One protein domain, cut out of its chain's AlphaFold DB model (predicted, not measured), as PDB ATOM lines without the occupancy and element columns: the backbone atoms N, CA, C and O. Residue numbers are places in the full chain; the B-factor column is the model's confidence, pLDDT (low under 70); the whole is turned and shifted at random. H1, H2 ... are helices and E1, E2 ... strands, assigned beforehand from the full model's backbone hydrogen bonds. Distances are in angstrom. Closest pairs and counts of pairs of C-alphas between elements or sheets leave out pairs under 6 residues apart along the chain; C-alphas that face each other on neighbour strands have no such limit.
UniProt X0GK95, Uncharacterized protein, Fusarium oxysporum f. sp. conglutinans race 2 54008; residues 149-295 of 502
ATOM      1  N   SER A 149     205.232 144.398 120.981       91.69
ATOM      2  CA  SER A 149     206.351 143.546 120.539       91.69
ATOM      3  C   SER A 149     206.438 142.245 121.343       91.69
ATOM      4  O   SER A 149     206.688 141.179 120.783       91.69
ATOM      5  N   LEU A 150     206.147 142.330 122.643       95.00
ATOM      6  CA  LEU A 150     206.221 141.225 123.598       95.00
ATOM      7  C   LEU A 150     204.856 140.610 123.931       95.00
ATOM      8  O   LEU A 150     204.795 139.622 124.662       95.00
ATOM      9  N   ARG A 151     203.763 141.169 123.393       94.62
ATOM     10  CA  ARG A 151     202.371 140.772 123.683       94.62
ATOM     11  C   ARG A 151     202.053 140.780 125.183       94.62
ATOM     12  O   ARG A 151     201.315 139.922 125.672       94.62
ATOM     13  N   LEU A 152     202.628 141.742 125.901       96.81
ATOM     14  CA  LEU A 152     202.365 141.969 127.318       96.81
ATOM     15  C   LEU A 152     201.421 143.148 127.497       96.81
ATOM     16  O   LEU A 152     201.500 144.141 126.774       96.81
ATOM     17  N   GLU A 153     200.540 143.031 128.479       97.50
ATOM     18  CA  GLU A 153     199.591 144.070 128.834       97.50
ATOM     19  C   GLU A 153     199.516 144.179 130.352       97.50
ATOM     20  O   GLU A 153     199.409 143.181 131.071       97.50
ATOM     21  N   PHE A 154     199.530 145.413 130.823       97.75
ATOM     22  CA  PHE A 154     199.386 145.757 132.219       97.75
ATOM     23  C   PHE A 154     198.255 146.762 132.400       97.75
ATOM     24  O   PHE A 154     197.814 147.415 131.449       97.75
ATOM     25  N   LEU A 155     197.772 146.876 133.627       97.31
ATOM     26  CA  LEU A 155     196.684 147.763 133.993       97.31
ATOM     27  C   LEU A 155     197.069 148.568 135.231       97.31
ATOM     28  O   LEU A 155     197.472 148.002 136.242       97.31
ATOM     29  N   LEU A 156     196.912 149.884 135.142       96.81
ATOM     30  CA  LEU A 156     197.030 150.805 136.265       96.81
ATOM     31  C   LEU A 156     195.679 151.488 136.472       96.81
ATOM     32  O   LEU A 156     195.253 152.294 135.640       96.81
ATOM     33  N   ARG A 157     194.980 151.160 137.559       94.62
ATOM     34  CA  ARG A 157     193.697 151.789 137.900       94.62
ATOM     35  C   ARG A 157     193.930 153.067 138.693       94.62
ATOM     36  O   ARG A 157     194.874 153.169 139.471       94.62
ATOM     37  N   SER A 158     193.062 154.055 138.499       90.12
ATOM     38  CA  SER A 158     193.142 155.303 139.254       90.12
ATOM     39  C   SER A 158     193.003 155.040 140.756       90.12
ATOM     40  O   SER A 158     192.018 154.451 141.193       90.12
ATOM     41  N   GLY A 159     193.972 155.512 141.543       87.94
ATOM     42  CA  GLY A 159     193.996 155.366 143.002       87.94
ATOM     43  C   GLY A 159     194.649 154.080 143.517       87.94
ATOM     44  O   GLY A 159     194.886 153.977 144.718       87.94
ATOM     45  N   GLU A 160     194.991 153.131 142.643       89.25
ATOM     46  CA  GLU A 160     195.730 151.932 143.034       89.25
ATOM     47  C   GLU A 160     197.244 152.153 142.903       89.25
ATOM     48  O   GLU A 160     197.701 152.751 141.926       89.25
ATOM     49  N   PRO A 161     198.053 151.667 143.860       89.50
ATOM     50  CA  PRO A 161     199.500 151.858 143.833       89.50
ATOM     51  C   PRO A 161     200.231 150.802 142.988       89.50
ATOM     52  O   PRO A 161     201.459 150.815 142.928       89.50
ATOM     53  N   PHE A 162     199.505 149.868 142.365       92.19
ATOM     54  CA  PHE A 162     200.075 148.700 141.701       92.19
ATOM     55  C   PHE A 162     199.775 148.691 140.201       92.19
ATOM     56  O   PHE A 162     198.702 149.095 139.755       92.19
ATOM     57  N   ILE A 163     200.734 148.187 139.425       96.69
ATOM     58  CA  ILE A 163     200.571 147.896 137.999       96.69
ATOM     59  C   ILE A 163     200.313 146.393 137.869       96.69
ATOM     60  O   ILE A 163     201.222 145.587 138.071       96.69
ATOM     61  N   GLU A 164     199.079 146.011 137.555       96.69
ATOM     62  CA  GLU A 164     198.649 144.614 137.449       96.69
ATOM     63  C   GLU A 164     199.000 144.026 136.079       96.69
ATOM     64  O   GLU A 164     198.854 144.695 135.057       96.69
ATOM     65  N   SER A 165     199.413 142.760 136.020       97.00
ATOM     66  CA  SER A 165     199.584 142.043 134.753       97.00
ATOM     67  C   SER A 165     198.264 141.436 134.276       97.00
ATOM     68  O   SER A 165     197.515 140.845 135.052       97.00
ATOM     69  N   ARG A 166     197.987 141.507 132.968       95.50
ATOM     70  CA  ARG A 166     196.810 140.846 132.377       95.50
ATOM     71  C   ARG A 166     197.056 139.381 132.030       95.50
ATOM     72  O   ARG A 166     196.133 138.573 132.120       95.50
ATOM     73  N   GLN A 167     198.275 139.038 131.615       94.88
ATOM     74  CA  GLN A 167     198.655 137.669 131.251       94.88
ATOM     75  C   GLN A 167     198.820 136.790 132.495       94.88
ATOM     76  O   GLN A 167     198.450 135.615 132.471       94.88
ATOM     77  N   PHE A 168     199.336 137.363 133.583       93.88
ATOM     78  CA  PHE A 168     199.556 136.670 134.848       93.88
ATOM     79  C   PHE A 168     198.558 137.193 135.878       93.88
ATOM     80  O   PHE A 168     198.785 138.213 136.520       93.88
ATOM     81  N   ARG A 169     197.416 136.507 135.994       91.06
ATOM     82  CA  ARG A 169     196.345 136.899 136.922       91.06
ATOM     83  C   ARG A 169     196.873 136.988 138.353       91.06
ATOM     84  O   ARG A 169     197.691 136.165 138.757       91.06
ATOM     85  N   ASP A 170     196.369 137.974 139.093       90.44
ATOM     86  CA  ASP A 170     196.700 138.218 140.505       90.44
ATOM     87  C   ASP A 170     198.174 138.562 140.769       90.44
ATOM     88  O   ASP A 170     198.635 138.490 141.913       90.44
ATOM     89  N   MET A 171     198.914 138.920 139.717       95.81
ATOM     90  CA  MET A 171     200.300 139.359 139.786       95.81
ATOM     91  C   MET A 171     200.388 140.836 139.416       95.81
ATOM     92  O   MET A 171     199.781 141.288 138.444       95.81
ATOM     93  N   HIS A 172     201.190 141.578 140.165       96.69
ATOM     94  CA  HIS A 172     201.509 142.976 139.903       96.69
ATOM     95  C   HIS A 172     203.023 143.166 139.864       96.69
ATOM     96  O   HIS A 172     203.773 142.280 140.271       96.69
ATOM     97  N   VAL A 173     203.485 144.301 139.340       97.56
ATOM     98  CA  VAL A 173     204.913 144.638 139.337       97.56
ATOM     99  C   VAL A 173     205.429 144.706 140.773       97.56
ATOM    100  O   VAL A 173     204.940 145.500 141.574       97.56
ATOM    101  N   ASP A 174     206.424 143.877 141.082       96.88
ATOM    102  CA  ASP A 174     207.010 143.782 142.416       96.88
ATOM    103  C   ASP A 174     207.876 145.024 142.697       96.88
ATOM    104  O   ASP A 174     208.797 145.309 141.926       96.88
ATOM    105  N   PRO A 175     207.665 145.773 143.790       94.44
ATOM    106  CA  PRO A 175     208.572 146.857 144.166       94.44
ATOM    107  C   PRO A 175     210.025 146.383 144.343       94.44
ATOM    108  O   PRO A 175     210.968 147.134 144.088       94.44
ATOM    109  N   ASN A 176     210.224 145.124 144.746       95.31
ATOM    110  CA  ASN A 176     211.534 144.501 144.814       95.31
ATOM    111  C   ASN A 176     211.862 143.778 143.498       95.31
ATOM    112  O   ASN A 176     211.465 142.640 143.266       95.31
ATOM    113  N   GLN A 177     212.682 144.404 142.655       96.38
ATOM    114  CA  GLN A 177     213.143 143.816 141.389       96.38
ATOM    115  C   GLN A 177     214.354 142.867 141.538       96.38
ATOM    116  O   GLN A 177     214.892 142.364 140.545       96.38
ATOM    117  N   SER A 178     214.813 142.598 142.767       95.56
ATOM    118  CA  SER A 178     215.892 141.641 143.030       95.56
ATOM    119  C   SER A 178     215.355 140.219 143.172       95.56
ATOM    120  O   SER A 178     214.439 139.958 143.955       95.56
ATOM    121  N   ILE A 179     215.967 139.281 142.448       95.88
ATOM    122  CA  ILE A 179     215.655 137.845 142.517       95.88
ATOM    123  C   ILE A 179     216.785 137.019 143.146       95.88
ATOM    124  O   ILE A 179     216.646 135.812 143.260       95.88
ATOM    125  N   GLY A 180     217.911 137.644 143.517       95.88
ATOM    126  CA  GLY A 180     219.070 136.963 144.115       95.88
ATOM    127  C   GLY A 180     219.807 135.975 143.196       95.88
ATOM    128  O   GLY A 180     220.635 135.210 143.672       95.88
ATOM    129  N   THR A 181     219.513 135.980 141.898       97.00
ATOM    130  CA  THR A 181     220.224 135.237 140.850       97.00
ATOM    131  C   THR A 181     220.213 136.033 139.544       97.00
ATOM    132  O   THR A 181     219.510 137.048 139.457       97.00
ATOM    133  N   LEU A 182     220.999 135.620 138.542       96.50
ATOM    134  CA  LEU A 182     221.229 136.396 137.315       96.50
ATOM    135  C   LEU A 182     221.726 137.804 137.669       96.50
ATOM    136  O   LEU A 182     221.244 138.826 137.161       96.50
ATOM    137  N   MET A 183     222.654 137.868 138.623       94.00
ATOM    138  CA  MET A 183     223.204 139.125 139.113       94.00
ATOM    139  C   MET A 183     223.902 139.845 137.954       94.00
ATOM    140  O   MET A 183     224.690 139.256 137.230       94.00
ATOM    141  N   GLY A 184     223.581 141.117 137.721       93.56
ATOM    142  CA  GLY A 184     224.073 141.857 136.548       93.56
ATOM    143  C   GLY A 184     223.183 141.769 135.300       93.56
ATOM    144  O   GLY A 184     223.299 142.626 134.425       93.56
ATOM    145  N   PHE A 185     222.213 140.851 135.239       97.44
ATOM    146  CA  PHE A 185     221.191 140.873 134.191       97.44
ATOM    147  C   PHE A 185     220.163 141.976 134.467       97.44
ATOM    148  O   PHE A 185     219.466 141.948 135.487       97.44
ATOM    149  N   LYS A 186     220.078 142.974 133.584       96.56
ATOM    150  CA  LYS A 186     219.208 144.147 133.746       96.56
ATOM    151  C   LYS A 186     217.848 144.000 133.084       96.56
ATOM    152  O   LYS A 186     216.885 144.544 133.610       96.56
ATOM    153  N   SER A 187     217.754 143.260 131.985       97.62
ATOM    154  CA  SER A 187     216.515 143.121 131.217       97.62
ATOM    155  C   SER A 187     215.589 142.066 131.817       97.62
ATOM    156  O   SER A 187     215.353 141.021 131.230       97.62
ATOM    157  N   LYS A 188     215.088 142.314 133.027       97.50
ATOM    158  CA  LYS A 188     214.098 141.467 133.693       97.50
ATOM    159  C   LYS A 188     213.080 142.303 134.456       97.50
ATOM    160  O   LYS A 188     213.458 143.302 135.062       97.50
ATOM    161  N   LEU A 189     211.826 141.862 134.464       98.38
ATOM    162  CA  LEU A 189     210.764 142.460 135.273       98.38
ATOM    163  C   LEU A 189     210.218 141.420 136.247       98.38
ATOM    164  O   LEU A 189     209.782 140.348 135.834       98.38
ATOM    165  N   VAL A 190     210.241 141.728 137.536       98.19
ATOM    166  CA  VAL A 190     209.705 140.864 138.588       98.19
ATOM    167  C   VAL A 190     208.259 141.234 138.871       98.19
ATOM    168  O   VAL A 190     207.922 142.411 139.014       98.19
ATOM    169  N   LEU A 191     207.420 140.211 138.955       97.88
ATOM    170  CA  LEU A 191     206.041 140.277 139.397       97.88
ATOM    171  C   LEU A 191     205.888 139.529 140.722       97.88
ATOM    172  O   LEU A 191     206.566 138.524 140.960       97.88
ATOM    173  N   SER A 192     204.957 139.982 141.549       96.38
ATOM    174  CA  SER A 192     204.591 139.336 142.804       96.38
ATOM    175  C   SER A 192     203.076 139.212 142.933       96.38
ATOM    176  O   SER A 192     202.307 139.993 142.369       96.38
ATOM    177  N   SER A 193     202.643 138.196 143.674       93.31
ATOM    178  CA  SER A 193     201.255 138.025 144.086       93.31
ATOM    179  C   SER A 193     201.138 138.176 145.594       93.31
ATOM    180  O   SER A 193     201.920 137.587 146.341       93.31
ATOM    181  N   SER A 194     200.114 138.908 146.028       84.31
ATOM    182  CA  SER A 194     199.758 139.070 147.443       84.31
ATOM    183  C   SER A 194     198.911 137.913 147.987       84.31
ATOM    184  O   SER A 194     198.444 137.978 149.120       84.31
ATOM    185  N   ARG A 195     198.656 136.872 147.180       84.44
ATOM    186  CA  ARG A 195     197.976 135.654 147.637       84.44
ATOM    187  C   ARG A 195     198.866 134.883 148.607       84.44
ATOM    188  O   ARG A 195     200.084 134.940 148.501       84.44
ATOM    189  N   GLU A 196     198.250 134.121 149.503       80.81
ATOM    190  CA  GLU A 196     198.966 133.188 150.371       80.81
ATOM    191  C   GLU A 196     198.968 131.772 149.758       80.81
ATOM    192  O   GLU A 196     197.897 131.265 149.406       80.81
ATOM    193  N   PRO A 197     200.136 131.110 149.620       81.69
ATOM    194  CA  PRO A 197     201.476 131.621 149.917       81.69
ATOM    195  C   PRO A 197     201.950 132.658 148.878       81.69
ATOM    196  O   PRO A 197     201.585 132.542 147.701       81.69
ATOM    197  N   PRO A 198     202.782 133.641 149.287       83.12
ATOM    198  CA  PRO A 198     203.312 134.643 148.371       83.12
ATOM    199  C   PRO A 198     204.079 133.952 147.249       83.12
ATOM    200  O   PRO A 198     204.794 132.974 147.463       83.12
ATOM    201  N   SER A 199     203.916 134.457 146.032       91.19
ATOM    202  CA  SER A 199     204.601 133.911 144.866       91.19
ATOM    203  C   SER A 199     205.207 135.027 144.037       91.19
ATOM    204  O   SER A 199     204.610 136.091 143.867       91.19
ATOM    205  N   ARG A 200     206.419 134.778 143.536       95.69
ATOM    206  CA  ARG A 200     207.162 135.707 142.687       95.69
ATOM    207  C   ARG A 200     207.467 135.063 141.347       95.69
ATOM    208  O   ARG A 200     207.675 133.850 141.236       95.69
ATOM    209  N   MET A 201     207.502 135.890 140.318       96.31
ATOM    210  CA  MET A 201     207.777 135.487 138.950       96.31
ATOM    211  C   MET A 201     208.670 136.524 138.292       96.31
ATOM    212  O   MET A 201     208.497 137.715 138.506       96.31
ATOM    213  N   VAL A 202     209.607 136.086 137.464       97.69
ATOM    214  CA  VAL A 202     210.426 136.969 136.644       97.69
ATOM    215  C   VAL A 202     210.069 136.797 135.174       97.69
ATOM    216  O   VAL A 202     209.945 135.680 134.671       97.69
ATOM    217  N   LEU A 203     209.896 137.923 134.495       98.06
ATOM    218  CA  LEU A 203     209.727 138.035 133.058       98.06
ATOM    219  C   LEU A 203     211.078 138.362 132.427       98.06
ATOM    220  O   LEU A 203     211.694 139.374 132.763       98.06
ATOM    221  N   ILE A 204     211.526 137.499 131.519       97.81
ATOM    222  CA  ILE A 204     212.798 137.604 130.805       97.81
ATOM    223  C   ILE A 204     212.488 137.725 129.305       97.81
ATOM    224  O   ILE A 204     211.966 136.768 128.728       97.81
ATOM    225  N   PRO A 205     212.752 138.872 128.656       97.12
ATOM    226  CA  PRO A 205     212.642 139.003 127.212       97.12
ATOM    227  C   PRO A 205     213.742 138.175 126.540       97.12
ATOM    228  O   PRO A 205     214.907 138.245 126.921       97.12
ATOM    229  N   GLU A 206     213.366 137.383 125.543       96.00
ATOM    230  CA  GLU A 206     214.296 136.567 124.763       96.00
ATOM    231  C   GLU A 206     214.604 137.282 123.445       96.00
ATOM    232  O   GLU A 206     213.794 137.271 122.513       96.00
ATOM    233  N   GLY A 207     215.762 137.938 123.401       95.81
ATOM    234  CA  GLY A 207     216.260 138.685 122.246       95.81
ATOM    235  C   GLY A 207     217.783 138.777 122.229       95.81
ATOM    236  O   GLY A 207     218.470 138.060 122.964       95.81
ATOM    237  N   ASP A 208     218.309 139.683 121.414       96.81
ATOM    238  CA  ASP A 208     219.747 139.859 121.235       96.81
ATOM    239  C   ASP A 208     220.383 140.403 122.512       96.81
ATOM    240  O   ASP A 208     219.967 141.430 123.055       96.81
ATOM    241  N   VAL A 209     221.407 139.703 122.996       96.94
ATOM    242  CA  VAL A 209     222.067 140.026 124.261       96.94
ATOM    243  C   VAL A 209     223.281 140.912 124.016       96.94
ATOM    244  O   VAL A 209     224.197 140.557 123.272       96.94
ATOM    245  N   GLN A 210     223.328 142.036 124.720       96.00
ATOM    246  CA  GLN A 210     224.514 142.866 124.868       96.00
ATOM    247  C   GLN A 210     225.086 142.700 126.270       96.00
ATOM    248  O   GLN A 210     224.367 142.476 127.245       96.00
ATOM    249  N   HIS A 211     226.407 142.775 126.363       95.06
ATOM    250  CA  HIS A 211     227.100 142.675 127.632       95.06
ATOM    251  C   HIS A 211     228.317 143.593 127.661       95.06
ATOM    252  O   HIS A 211     229.030 143.744 126.661       95.06
ATOM    253  N   GLU A 212     228.544 144.190 128.823       93.94
ATOM    254  CA  GLU A 212     229.662 145.080 129.093       93.94
ATOM    255  C   GLU A 212     230.192 144.875 130.514       93.94
ATOM    256  O   GLU A 212     229.444 144.595 131.455       93.94
ATOM    257  N   MET A 213     231.508 145.012 130.678       91.25
ATOM    258  CA  MET A 213     232.131 144.918 131.992       91.25
ATOM    259  C   MET A 213     231.970 146.247 132.724       91.25
ATOM    260  O   MET A 213     232.553 147.249 132.310       91.25
ATOM    261  N   ASN A 214     231.238 146.250 133.835       89.44
ATOM    262  CA  ASN A 214     231.100 147.436 134.671       89.44
ATOM    263  C   ASN A 214     232.034 147.351 135.884       89.44
ATOM    264  O   ASN A 214     232.280 146.263 136.407       89.44
ATOM    265  N   THR A 215     232.575 148.494 136.311       86.00
ATOM    266  CA  THR A 215     233.476 148.597 137.466       86.00
ATOM    267  C   THR A 215     232.755 149.284 138.620       86.00
ATOM    268  O   THR A 215     232.338 150.434 138.511       86.00
ATOM    269  N   PHE A 216     232.649 148.586 139.743       81.25
ATOM    270  CA  PHE A 216     232.086 149.046 141.002       81.25
ATOM    271  C   PHE A 216     233.224 149.400 141.964       81.25
ATOM    272  O   PHE A 216     234.212 148.674 142.072       81.25
ATOM    273  N   ASN A 217     233.104 150.535 142.660       79.00
ATOM    274  CA  ASN A 217     234.048 150.966 143.702       79.00
ATOM    275  C   ASN A 217     235.538 150.883 143.288       79.00
ATOM    276  O   ASN A 217     236.391 150.518 144.092       79.00
ATOM    277  N   HIS A 218     235.843 151.179 142.017       72.75
ATOM    278  CA  HIS A 218     237.174 151.144 141.380       72.75
ATOM    279  C   HIS A 218     237.916 149.792 141.324       72.75
ATOM    280  O   HIS A 218     238.885 149.683 140.569       72.75
ATOM    281  N   HIS A 219     237.466 148.763 142.043       73.88
ATOM    282  CA  HIS A 219     238.167 147.477 142.146       73.88
ATOM    283  C   HIS A 219     237.313 146.287 141.720       73.88
ATOM    284  O   HIS A 219     237.817 145.379 141.056       73.88
ATOM    285  N   ASP A 220     236.025 146.314 142.045       78.56
ATOM    286  CA  ASP A 220     235.122 145.218 141.743       78.56
ATOM    287  C   ASP A 220     234.633 145.354 140.312       78.56
ATOM    288  O   ASP A 220     234.293 146.440 139.851       78.56
ATOM    289  N   LYS A 221     234.597 144.254 139.570       86.88
ATOM    290  CA  LYS A 221     234.071 144.260 138.210       86.88
ATOM    291  C   LYS A 221     233.054 143.151 138.067       86.88
ATOM    292  O   LYS A 221     233.337 142.016 138.440       86.88
ATOM    293  N   HIS A 222     231.909 143.470 137.478       89.75
ATOM    294  CA  HIS A 222     230.864 142.490 137.211       89.75
ATOM    295  C   HIS A 222     230.269 142.694 135.825       89.75
ATOM    296  O   HIS A 222     230.222 143.816 135.313       89.75
ATOM    297  N   MET A 223     229.827 141.595 135.218       92.81
ATOM    298  CA  MET A 223     229.234 141.636 133.892       92.81
ATOM    299  C   MET A 223     227.826 142.218 133.960       92.81
ATOM    300  O   MET A 223     226.968 141.721 134.690       92.81
ATOM    301  N   MET A 224     227.579 143.253 133.165       95.12
ATOM    302  CA  MET A 224     226.252 143.818 132.981       95.12
ATOM    303  C   MET A 224     225.680 143.300 131.677       95.12
ATOM    304  O   MET A 224     226.304 143.442 130.631       95.12
ATOM    305  N   VAL A 225     224.506 142.681 131.754       97.12
ATOM    306  CA  VAL A 225     223.869 142.010 130.621       97.12
ATOM    307  C   VAL A 225     222.503 142.637 130.372       97.12
ATOM    308  O   VAL A 225     221.675 142.724 131.283       97.12
ATOM    309  N   THR A 226     222.259 143.067 129.141       97.69
ATOM    310  CA  THR A 226     221.008 143.677 128.677       97.69
ATOM    311  C   THR A 226     220.525 142.979 127.412       97.69
ATOM    312  O   THR A 226     221.301 142.392 126.662       97.69
ATOM    313  N   VAL A 227     219.222 143.041 127.172       97.94
ATOM    314  CA  VAL A 227     218.599 142.633 125.913       97.94
ATOM    315  C   VAL A 227     218.304 143.891 125.111       97.94
ATOM    316  O   VAL A 227     217.764 144.859 125.648       97.94
ATOM    317  N   VAL A 228     218.669 143.886 123.833       97.38
ATOM    318  CA  VAL A 228     218.445 145.021 122.933       97.38
ATOM    319  C   VAL A 228     216.944 145.232 122.743       97.38
ATOM    320  O   VAL A 228     216.229 144.309 122.345       97.38
ATOM    321  N   HIS A 229     216.456 146.447 122.998       95.38
ATOM    322  CA  HIS A 229     215.050 146.804 122.780       95.38
ATOM    323  C   HIS A 229     214.599 146.521 121.345       95.38
ATOM    324  O   HIS A 229     215.358 146.698 120.392       95.38
ATOM    325  N   GLY A 230     213.368 146.031 121.193       92.38
ATOM    326  CA  GLY A 230     212.810 145.602 119.909       92.38
ATOM    327  C   GLY A 230     213.383 144.309 119.302       92.38
ATOM    328  O   GLY A 230     212.797 143.806 118.344       92.38
ATOM    329  N   SER A 231     214.476 143.736 119.828       95.50
ATOM    330  CA  SER A 231     215.012 142.453 119.326       95.50
ATOM    331  C   SER A 231     214.207 141.244 119.816       95.50
ATOM    332  O   SER A 231     214.050 140.253 119.102       95.50
ATOM    333  N   ALA A 232     213.651 141.337 121.026       95.06
ATOM    334  CA  ALA A 232     212.895 140.257 121.636       95.06
ATOM    335  C   ALA A 232     211.481 140.147 121.051       95.06
ATOM    336  O   ALA A 232     210.754 141.131 120.926       95.06
ATOM    337  N   ARG A 233     211.064 138.917 120.731       89.31
ATOM    338  CA  ARG A 233     209.702 138.603 120.237       89.31
ATOM    339  C   ARG A 233     208.869 137.795 121.224       89.31
ATOM    340  O   ARG A 233     207.679 137.564 121.006       89.31
ATOM    341  N   ARG A 234     209.513 137.296 122.275       91.94
ATOM    342  CA  ARG A 234     208.920 136.442 123.299       91.94
ATOM    343  C   ARG A 234     209.458 136.852 124.658       91.94
ATOM    344  O   ARG A 234     210.581 137.331 124.779       91.94
ATOM    345  N   VAL A 235     208.639 136.622 125.674       95.12
ATOM    346  CA  VAL A 235     209.028 136.722 127.075       95.12
ATOM    347  C   VAL A 235     208.861 135.356 127.711       95.12
ATOM    348  O   VAL A 235     207.803 134.730 127.605       95.12
ATOM    349  N   GLN A 236     209.912 134.892 128.369       95.25
ATOM    350  CA  GLN A 236     209.860 133.741 129.242       95.25
ATOM    351  C   GLN A 236     209.437 134.189 130.639       95.25
ATOM    352  O   GLN A 236     210.058 135.059 131.242       95.25
ATOM    353  N   ALA A 237     208.396 133.553 131.164       96.06
ATOM    354  CA  ALA A 237     208.006 133.682 132.558       96.06
ATOM    355  C   ALA A 237     208.621 132.541 133.375       96.06
ATOM    356  O   ALA A 237     208.408 131.364 133.069       96.06
ATOM    357  N   CYS A 238     209.379 132.887 134.412       96.56
ATOM    358  CA  CYS A 238     209.988 131.944 135.343       96.56
ATOM    359  C   CYS A 238     209.463 132.210 136.751       96.56
ATOM    360  O   CYS A 238     209.675 133.288 137.301       96.56
ATOM    361  N   ARG A 239     208.799 131.231 137.360       95.50
ATOM    362  CA  ARG A 239     208.418 131.294 138.772       95.50
ATOM    363  C   ARG A 239     209.657 131.097 139.646       95.50
ATOM    364  O   ARG A 239     210.470 130.217 139.362       95.50
ATOM    365  N   LEU A 240     209.766 131.881 140.712       95.44
ATOM    366  CA  LEU A 240     210.760 131.664 141.757       95.44
ATOM    367  C   LEU A 240     210.240 130.563 142.691       95.44
ATOM    368  O   LEU A 240     209.116 130.627 143.192       95.44
ATOM    369  N   ASP A 241     211.028 129.506 142.847       94.44
ATOM    370  CA  ASP A 241     210.740 128.392 143.747       94.44
ATOM    371  C   ASP A 241     211.651 128.503 144.971       94.44
ATOM    372  O   ASP A 241     212.748 127.947 144.975       94.44
ATOM    373  N   ASP A 242     211.208 129.265 145.975       90.94
ATOM    374  CA  ASP A 242     212.005 129.594 147.168       90.94
ATOM    375  C   ASP A 242     212.387 128.351 147.989       90.94
ATOM    376  O   ASP A 242     213.422 128.339 148.649       90.94
ATOM    377  N   LEU A 243     211.582 127.283 147.927       91.50
ATOM    378  CA  LEU A 243     211.841 126.039 148.660       91.50
ATOM    379  C   LEU A 243     213.064 125.294 148.116       91.50
ATOM    380  O   LEU A 243     213.819 124.695 148.879       91.50
ATOM    381  N   LEU A 244     213.224 125.290 146.792       91.94
ATOM    382  CA  LEU A 244     214.284 124.555 146.101       91.94
ATOM    383  C   LEU A 244     215.393 125.466 145.562       91.94
ATOM    384  O   LEU A 244     216.360 124.948 145.013       91.94
ATOM    385  N   GLY A 245     215.244 126.789 145.680       92.88
ATOM    386  CA  GLY A 245     216.199 127.771 145.168       92.88
ATOM    387  C   GLY A 245     216.386 127.661 143.657       92.88
ATOM    388  O   GLY A 245     217.502 127.487 143.184       92.88
ATOM    389  N   ARG A 246     215.300 127.688 142.870       93.12
ATOM    390  CA  ARG A 246     215.386 127.518 141.405       93.12
ATOM    391  C   ARG A 246     214.400 128.372 140.619       93.12
ATOM    392  O   ARG A 246     213.318 128.717 141.097       93.12
ATOM    393  N   LEU A 247     214.750 128.641 139.363       94.88
ATOM    394  CA  LEU A 247     213.871 129.289 138.391       94.88
ATOM    395  C   LEU A 247     213.072 128.240 137.603       94.88
ATOM    396  O   LEU A 247     213.590 127.526 136.738       94.88
ATOM    397  N   VAL A 248     211.773 128.157 137.886       92.75
ATOM    398  CA  VAL A 248     210.850 127.231 137.220       92.75
ATOM    399  C   VAL A 248     210.173 127.950 136.059       92.75
ATOM    400  O   VAL A 248     209.215 128.696 136.247       92.75
ATOM    401  N   GLY A 249     210.697 127.746 134.852       84.25
ATOM    402  CA  GLY A 249     210.212 128.400 133.635       84.25
ATOM    403  C   GLY A 249     209.741 127.444 132.544       84.25
ATOM    404  O   GLY A 249     209.377 126.296 132.800       84.25
ATOM    405  N   SER A 250     209.784 127.954 131.313       81.75
ATOM    406  CA  SER A 250     209.443 127.247 130.076       81.75
ATOM    407  C   SER A 250     210.108 125.869 129.972       81.75
ATOM    408  O   SER A 250     211.282 125.693 130.305       81.75
ATOM    409  N   THR A 251     209.356 124.899 129.452       84.44
ATOM    410  CA  THR A 251     209.849 123.562 129.087       84.44
ATOM    411  C   THR A 251     210.452 123.521 127.683       84.44
ATOM    412  O   THR A 251     210.893 122.464 127.240       84.44
ATOM    413  N   LYS A 252     210.486 124.656 126.970       90.25
ATOM    414  CA  LYS A 252     211.120 124.753 125.653       90.25
ATOM    415  C   LYS A 252     212.636 124.754 125.792       90.25
ATOM    416  O   LYS A 252     213.191 125.524 126.575       90.25
ATOM    417  N   THR A 253     213.294 123.952 124.965       91.94
ATOM    418  CA  THR A 253     214.754 123.863 124.897       91.94
ATOM    419  C   THR A 253     215.407 125.211 124.644       91.94
ATOM    420  O   THR A 253     216.315 125.582 125.375       91.94
ATOM    421  N   GLU A 254     214.912 125.965 123.662       93.12
ATOM    422  CA  GLU A 254     215.433 127.288 123.297       93.12
ATOM    423  C   GLU A 254     215.456 128.245 124.501       93.12
ATOM    424  O   GLU A 254     216.489 128.829 124.806       93.12
ATOM    425  N   SER A 255     214.357 128.313 125.262       94.38
ATOM    426  CA  SER A 255     214.260 129.098 126.501       94.38
ATOM    427  C   SER A 255     215.248 128.632 127.579       94.38
ATOM    428  O   SER A 255     215.840 129.442 128.289       94.38
ATOM    429  N   LYS A 256     215.459 127.317 127.719       95.06
ATOM    430  CA  LYS A 256     216.438 126.768 128.670       95.06
ATOM    431  C   LYS A 256     217.873 127.079 128.256       95.06
ATOM    432  O   LYS A 256     218.661 127.477 129.106       95.06
ATOM    433  N   LEU A 257     218.197 126.957 126.971       96.12
ATOM    434  CA  LEU A 257     219.495 127.355 126.432       96.12
ATOM    435  C   LEU A 257     219.732 128.853 126.634       96.12
ATOM    436  O   LEU A 257     220.798 129.240 127.100       96.12
ATOM    437  N   TYR A 258     218.728 129.690 126.363       97.19
ATOM    438  CA  TYR A 258     218.818 131.131 126.584       97.19
ATOM    439  C   TYR A 258     219.082 131.460 128.059       97.19
ATOM    440  O   TYR A 258     219.988 132.225 128.378       97.19
ATOM    441  N   LEU A 259     218.358 130.814 128.976       97.50
ATOM    442  CA  LEU A 259     218.575 130.976 130.413       97.50
ATOM    443  C   LEU A 259     219.981 130.517 130.843       97.50
ATOM    444  O   LEU A 259     220.640 131.224 131.603       97.50
ATOM    445  N   ALA A 260     220.470 129.385 130.326       97.56
ATOM    446  CA  ALA A 260     221.837 128.920 130.575       97.56
ATOM    447  C   ALA A 260     222.879 129.930 130.074       97.56
ATOM    448  O   ALA A 260     223.848 130.219 130.772       97.56
ATOM    449  N   TYR A 261     222.661 130.515 128.895       98.06
ATOM    450  CA  TYR A 261     223.526 131.559 128.354       98.06
ATOM    451  C   TYR A 261     223.575 132.795 129.263       98.06
ATOM    452  O   TYR A 261     224.663 133.288 129.563       98.06
ATOM    453  N   LEU A 262     222.425 133.252 129.770       97.81
ATOM    454  CA  LEU A 262     222.366 134.374 130.710       97.81
ATOM    455  C   LEU A 262     223.101 134.073 132.025       97.81
ATOM    456  O   LEU A 262     223.878 134.916 132.477       97.81
ATOM    457  N   HIS A 263     222.913 132.888 132.617       97.62
ATOM    458  CA  HIS A 263     223.660 132.475 133.814       97.62
ATOM    459  C   HIS A 263     225.170 132.409 133.547       97.62
ATOM    460  O   HIS A 263     225.954 132.927 134.338       97.62
ATOM    461  N   GLY A 264     225.589 131.862 132.402       97.19
ATOM    462  CA  GLY A 264     226.998 131.822 132.006       97.19
ATOM    463  C   GLY A 264     227.615 133.221 131.906       97.19
ATOM    464  O   GLY A 264     228.664 133.476 132.496       97.19
ATOM    465  N   LEU A 265     226.937 134.158 131.231       96.69
ATOM    466  CA  LEU A 265     227.393 135.549 131.103       96.69
ATOM    467  C   LEU A 265     227.462 136.289 132.442       96.69
ATOM    468  O   LEU A 265     228.374 137.085 132.659       96.69
ATOM    469  N   THR A 266     226.490 136.053 133.321       96.06
ATOM    470  CA  THR A 266     226.377 136.726 134.625       96.06
ATOM    471  C   THR A 266     227.153 136.037 135.745       96.06
ATOM    472  O   THR A 266     227.110 136.489 136.887       96.06
ATOM    473  N   SER A 267     227.887 134.969 135.429       95.19
ATOM    474  CA  SER A 267     228.646 134.201 136.408       95.19
ATOM    475  C   SER A 267     229.701 135.040 137.130       95.19
ATOM    476  O   SER A 267     230.376 135.884 136.532       95.19
ATOM    477  N   PHE A 268     229.868 134.758 138.421       92.81
ATOM    478  CA  PHE A 268     230.854 135.370 139.299       92.81
ATOM    479  C   PHE A 268     231.538 134.303 140.159       92.81
ATOM    480  O   PHE A 268     231.104 133.154 140.199       92.81
ATOM    481  N   CYS A 269     232.616 134.670 140.860       90.50
ATOM    482  CA  CYS A 269     233.304 133.741 141.762       90.50
ATOM    483  C   CYS A 269     232.489 133.389 143.015       90.50
ATOM    484  O   CYS A 269     232.780 132.384 143.660       90.50
ATOM    485  N   LEU A 270     231.495 134.209 143.368       92.00
ATOM    486  CA  LEU A 270     230.572 133.933 144.462       92.00
ATOM    487  C   LEU A 270     229.286 133.303 143.916       92.00
ATOM    488  O   LEU A 270     228.801 133.743 142.870       92.00
ATOM    489  N   PRO A 271     228.713 132.316 144.623       94.31
ATOM    490  CA  PRO A 271     227.402 131.786 144.288       94.31
ATOM    491  C   PRO A 271     226.315 132.862 144.334       94.31
ATOM    492  O   PRO A 271     226.320 133.734 145.207       94.31
ATOM    493  N   ASP A 272     225.350 132.765 143.423       96.12
ATOM    494  CA  ASP A 272     224.135 133.568 143.452       96.12
ATOM    495  C   ASP A 272     223.342 133.243 144.738       96.12
ATOM    496  O   ASP A 272     223.033 132.069 144.976       96.12
ATOM    497  N   PRO A 273     222.968 134.244 145.562       96.19
ATOM    498  CA  PRO A 273     222.325 134.011 146.858       96.19
ATOM    499  C   PRO A 273     221.040 133.175 146.821       96.19
ATOM    500  O   PRO A 273     220.745 132.476 147.784       96.19
ATOM    501  N   PHE A 274     220.263 133.262 145.739       96.56
ATOM    502  CA  PHE A 274     218.972 132.580 145.619       96.56
ATOM    503  C   PHE A 274     219.103 131.098 145.258       96.56
ATOM    504  O   PHE A 274     218.382 130.271 145.805       96.56
ATOM    505  N   ILE A 275     220.013 130.768 144.338       95.06
ATOM    506  CA  ILE A 275     220.194 129.394 143.841       95.06
ATOM    507  C   ILE A 275     221.326 128.643 144.557       95.06
ATOM    508  O   ILE A 275     221.437 127.426 144.434       95.06
ATOM    509  N   GLY A 276     222.191 129.349 145.295       94.50
ATOM    510  CA  GLY A 276     223.321 128.758 146.020       94.50
ATOM    511  C   GLY A 276     224.429 128.206 145.117       94.50
ATOM    512  O   GLY A 276     225.261 127.425 145.575       94.50
ATOM    513  N   ARG A 277     224.442 128.603 143.841       94.62
ATOM    514  CA  ARG A 277     225.390 128.177 142.801       94.62
ATOM    515  C   ARG A 277     225.889 129.384 142.027       94.62
ATOM    516  O   ARG A 277     225.190 130.388 141.917       94.62
ATOM    517  N   THR A 278     227.089 129.307 141.474       95.50
ATOM    518  CA  THR A 278     227.573 130.308 140.515       95.50
ATOM    519  C   THR A 278     226.778 130.226 139.210       95.50
ATOM    520  O   THR A 278     226.190 129.195 138.874       95.50
ATOM    521  N   GLY A 279     226.798 131.302 138.420       96.31
ATOM    522  CA  GLY A 279     226.166 131.301 137.099       96.31
ATOM    523  C   GLY A 279     226.737 130.227 136.161       96.31
ATOM    524  O   GLY A 279     225.994 129.615 135.399       96.31
ATOM    525  N   THR A 280     228.034 129.920 136.255       96.12
ATOM    526  CA  THR A 280     228.666 128.849 135.465       96.12
ATOM    527  C   THR A 280     228.106 127.478 135.845       96.12
ATOM    528  O   THR A 280     227.780 126.681 134.968       96.12
ATOM    529  N   GLU A 281     227.975 127.206 137.142       96.12
ATOM    530  CA  GLU A 281     227.438 125.942 137.655       96.12
ATOM    531  C   GLU A 281     225.980 125.742 137.239       96.12
ATOM    532  O   GLU A 281     225.638 124.685 136.711       96.12
ATOM    533  N   GLU A 282     225.141 126.769 137.392       96.62
ATOM    534  CA  GLU A 282     223.730 126.699 137.001       96.62
ATOM    535  C   GLU A 282     223.552 126.578 135.483       96.62
ATOM    536  O   GLU A 282     222.739 125.787 135.006       96.62
ATOM    537  N   ALA A 283     224.353 127.297 134.694       97.25
ATOM    538  CA  ALA A 283     224.336 127.162 133.243       97.25
ATOM    539  C   ALA A 283     224.682 125.731 132.799       97.25
ATOM    540  O   ALA A 283     224.008 125.170 131.932       97.25
ATOM    541  N   LEU A 284     225.708 125.118 133.400       96.44
ATOM    542  CA  LEU A 284     226.100 123.738 133.105       96.44
ATOM    543  C   LEU A 284     225.054 122.719 133.581       96.44
ATOM    544  O   LEU A 284     224.810 121.748 132.863       96.44
ATOM    545  N   ASP A 285     224.394 122.951 134.719       95.38
ATOM    546  CA  ASP A 285     223.273 122.123 135.193       95.38
ATOM    547  C   ASP A 285     222.105 122.149 134.197       95.38
ATOM    548  O   ASP A 285     221.594 121.106 133.784       95.38
ATOM    549  N   ILE A 286     221.737 123.341 133.710       95.50
ATOM    550  CA  ILE A 286     220.689 123.497 132.695       95.50
ATOM    551  C   ILE A 286     221.069 122.762 131.402       95.50
ATOM    552  O   ILE A 286     220.234 122.037 130.851       95.50
ATOM    553  N   LEU A 287     222.314 122.892 130.931       95.12
ATOM    554  CA  LEU A 287     222.815 122.177 129.745       95.12
ATOM    555  C   LEU A 287     222.837 120.652 129.941       95.12
ATOM    556  O   LEU A 287     222.625 119.896 128.990       95.12
ATOM    557  N   GLY A 288     223.070 120.195 131.172       92.94
ATOM    558  CA  GLY A 288     223.017 118.790 131.577       92.94
ATOM    559  C   GLY A 288     221.601 118.253 131.813       92.94
ATOM    560  O   GLY A 288     221.419 117.033 131.886       92.94
ATOM    561  N   SER A 289     220.595 119.124 131.901       92.25
ATOM    562  CA  SER A 289     219.218 118.741 132.212       92.25
ATOM    563  C   SER A 289     218.585 117.864 131.128       92.25
ATOM    564  O   SER A 289     218.902 117.959 129.939       92.25
ATOM    565  N   ALA A 290     217.621 117.027 131.521       88.75
ATOM    566  CA  ALA A 290     216.902 116.165 130.583       88.75
ATOM    567  C   ALA A 290     216.205 116.960 129.464       88.75
ATOM    568  O   ALA A 290     216.187 116.503 128.328       88.75
ATOM    569  N   ILE A 291     215.700 118.167 129.747       87.62
ATOM    570  CA  ILE A 291     215.020 119.012 128.750       87.62
ATOM    571  C   ILE A 291     215.967 119.409 127.615       87.62
ATOM    572  O   ILE A 291     215.533 119.469 126.473       87.62
ATOM    573  N   VAL A 292     217.246 119.660 127.913       89.81
ATOM    574  CA  VAL A 292     218.257 120.021 126.905       89.81
ATOM    575  C   VAL A 292     218.897 118.776 126.283       89.81
ATOM    576  O   VAL A 292     219.224 118.768 125.098       89.81
ATOM    577  N   ARG A 293     219.038 117.690 127.052       83.25
ATOM    578  CA  ARG A 293     219.673 116.446 126.593       83.25
ATOM    579  C   ARG A 293     218.784 115.530 125.754       83.25
ATOM    580  O   ARG A 293     219.323 114.841 124.897       83.25
ATOM    581  N   VAL A 294     217.484 115.462 126.043       73.50
ATOM    582  CA  VAL A 294     216.497 114.572 125.384       73.50
ATOM    583  C   VAL A 294     215.898 115.264 124.156       73.50
ATOM    584  O   VAL A 294     214.772 115.012 123.744       73.50
ATOM    585  N   THR A 295     216.624 116.219 123.590       62.03
ATOM    586  CA  THR A 295     216.058 117.112 122.596       62.03
ATOM    587  C   THR A 295     215.817 116.392 121.283       62.03
ATOM    588  O   THR A 295     216.677 115.693 120.754       62.03
TER     589      THR A 295
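Overview. This is residues 149 to 295 of the 502 residues of an uncharacterized protein of Fusarium oxysporum f. sp. conglutinans race 2 54008 (UniProt X0GK95). A twisted sheet of four strands, E2 E3 E6 E7, lies between two unlike ends: on one side E1 with the chain folded back beside it, on the other a helical hairpin, H1 and H2, and a long two-strand hairpin, E4 and E5. H1 bridges these parts, with residues 254 to 259 near the four-strand sheet and residues 258 to 266 near E4 and E5, while H2 packs on H1 and the short H3 lies by the first turns of H1. The printed part has 147 residues, with seven named strands, E1 to E7, followed by three named helices, H1 to H3. The larger sheet has the order E2 - E3 - E6 - E7 and the smaller E4 - E5, both antiparallel, and the class is mixed, helices and strands. The whole is compact, with a radius of gyration of the C-alphas of 15.8 A and spans of 45 by 45 by 33 A.

Arrangement. E1, residues 152 to 157, pairs with no named strand, but its residues 154 to 155 pair antiparallel with residues 164 to 165. Farther along, residues 172 to 173 pair antiparallel with residues 191 to 192 of E2, which is residues 189 to 193. E2 and E3, residues 199 to 206, form a hairpin, with N 191 and O 201 at 2.8 A. E4, residues 209 to 216, and E5, residues 220 to 227, form another hairpin, their directions at 155 degrees and N 216 and O 220 at 2.7 A. The closest C-alphas of E3 and E5, those of Pro 205 and Val 227, are 7.1 A apart. E6, residues 234 to 241, is antiparallel to E3, with N 204 and O 236 at 2.9 A. E6 and E7, residues 246 to 248, form a hairpin, with N 239 and O 248 at 2.8 A. The pairing of E6 is staggered: residues 234 to 239 pair with E3 and residues 239 to 241 with E7. The four-strand sheet is only just strongly twisted, its C-alphas lying up to 4.2 A off the best plane. H1, residues 253 to 266, is on this sheet at a height over the sheet of 4.9 A and only just over E3, with 3 of its C-alphas there. On the local plane H1 runs across the strands, at 81 degrees to E3. The closest C-alphas of H1 and E5, those of Thr 266 and Met 223, are 5.7 A apart. H2, residues 279 to 288, touches H1 in a helical hairpin, a shallow tilt of 22 degrees, opposite ways, and the closest C-alphas, those of Ala 260 and Ala 283, are 4.1 A apart. H3, residues 290 to 293, touches residues 253 to 257 of H1 alone, closest at C-alphas Thr 253 and Val 292, 5.6 A. In H1 and H2 every O i to N i+4 pair is within hydrogen-bond range; H3 is too short for such a pair.

Along the chain. E1 begins at C-alpha 152, (202.365, 141.969, 127.318), and is 16.8 A long; E2 is 13.7 A. E3 measures 22.5 A, E4 21.5 A, E5 23.0 A and E6 22.1 A, while E7 is 6.2 A. H1 runs 19.9 A from C-alpha 253 at (214.754, 123.863, 124.897), and H2 14.0 A. H3, 4.9 A, ends at C-alpha 293, (219.673, 116.446, 126.593).

Size, cuts and confidence. The two C-alphas farthest apart, those of Gly 159 and Val 294, are 49.8 A from each other. The printed part has no cut. The links E1 to E2, 31 residues, and H1 to H2, 12 residues, are long. The mean pLDDT of the printed part is 93.1, and residue 295 is the one printed residue under 70.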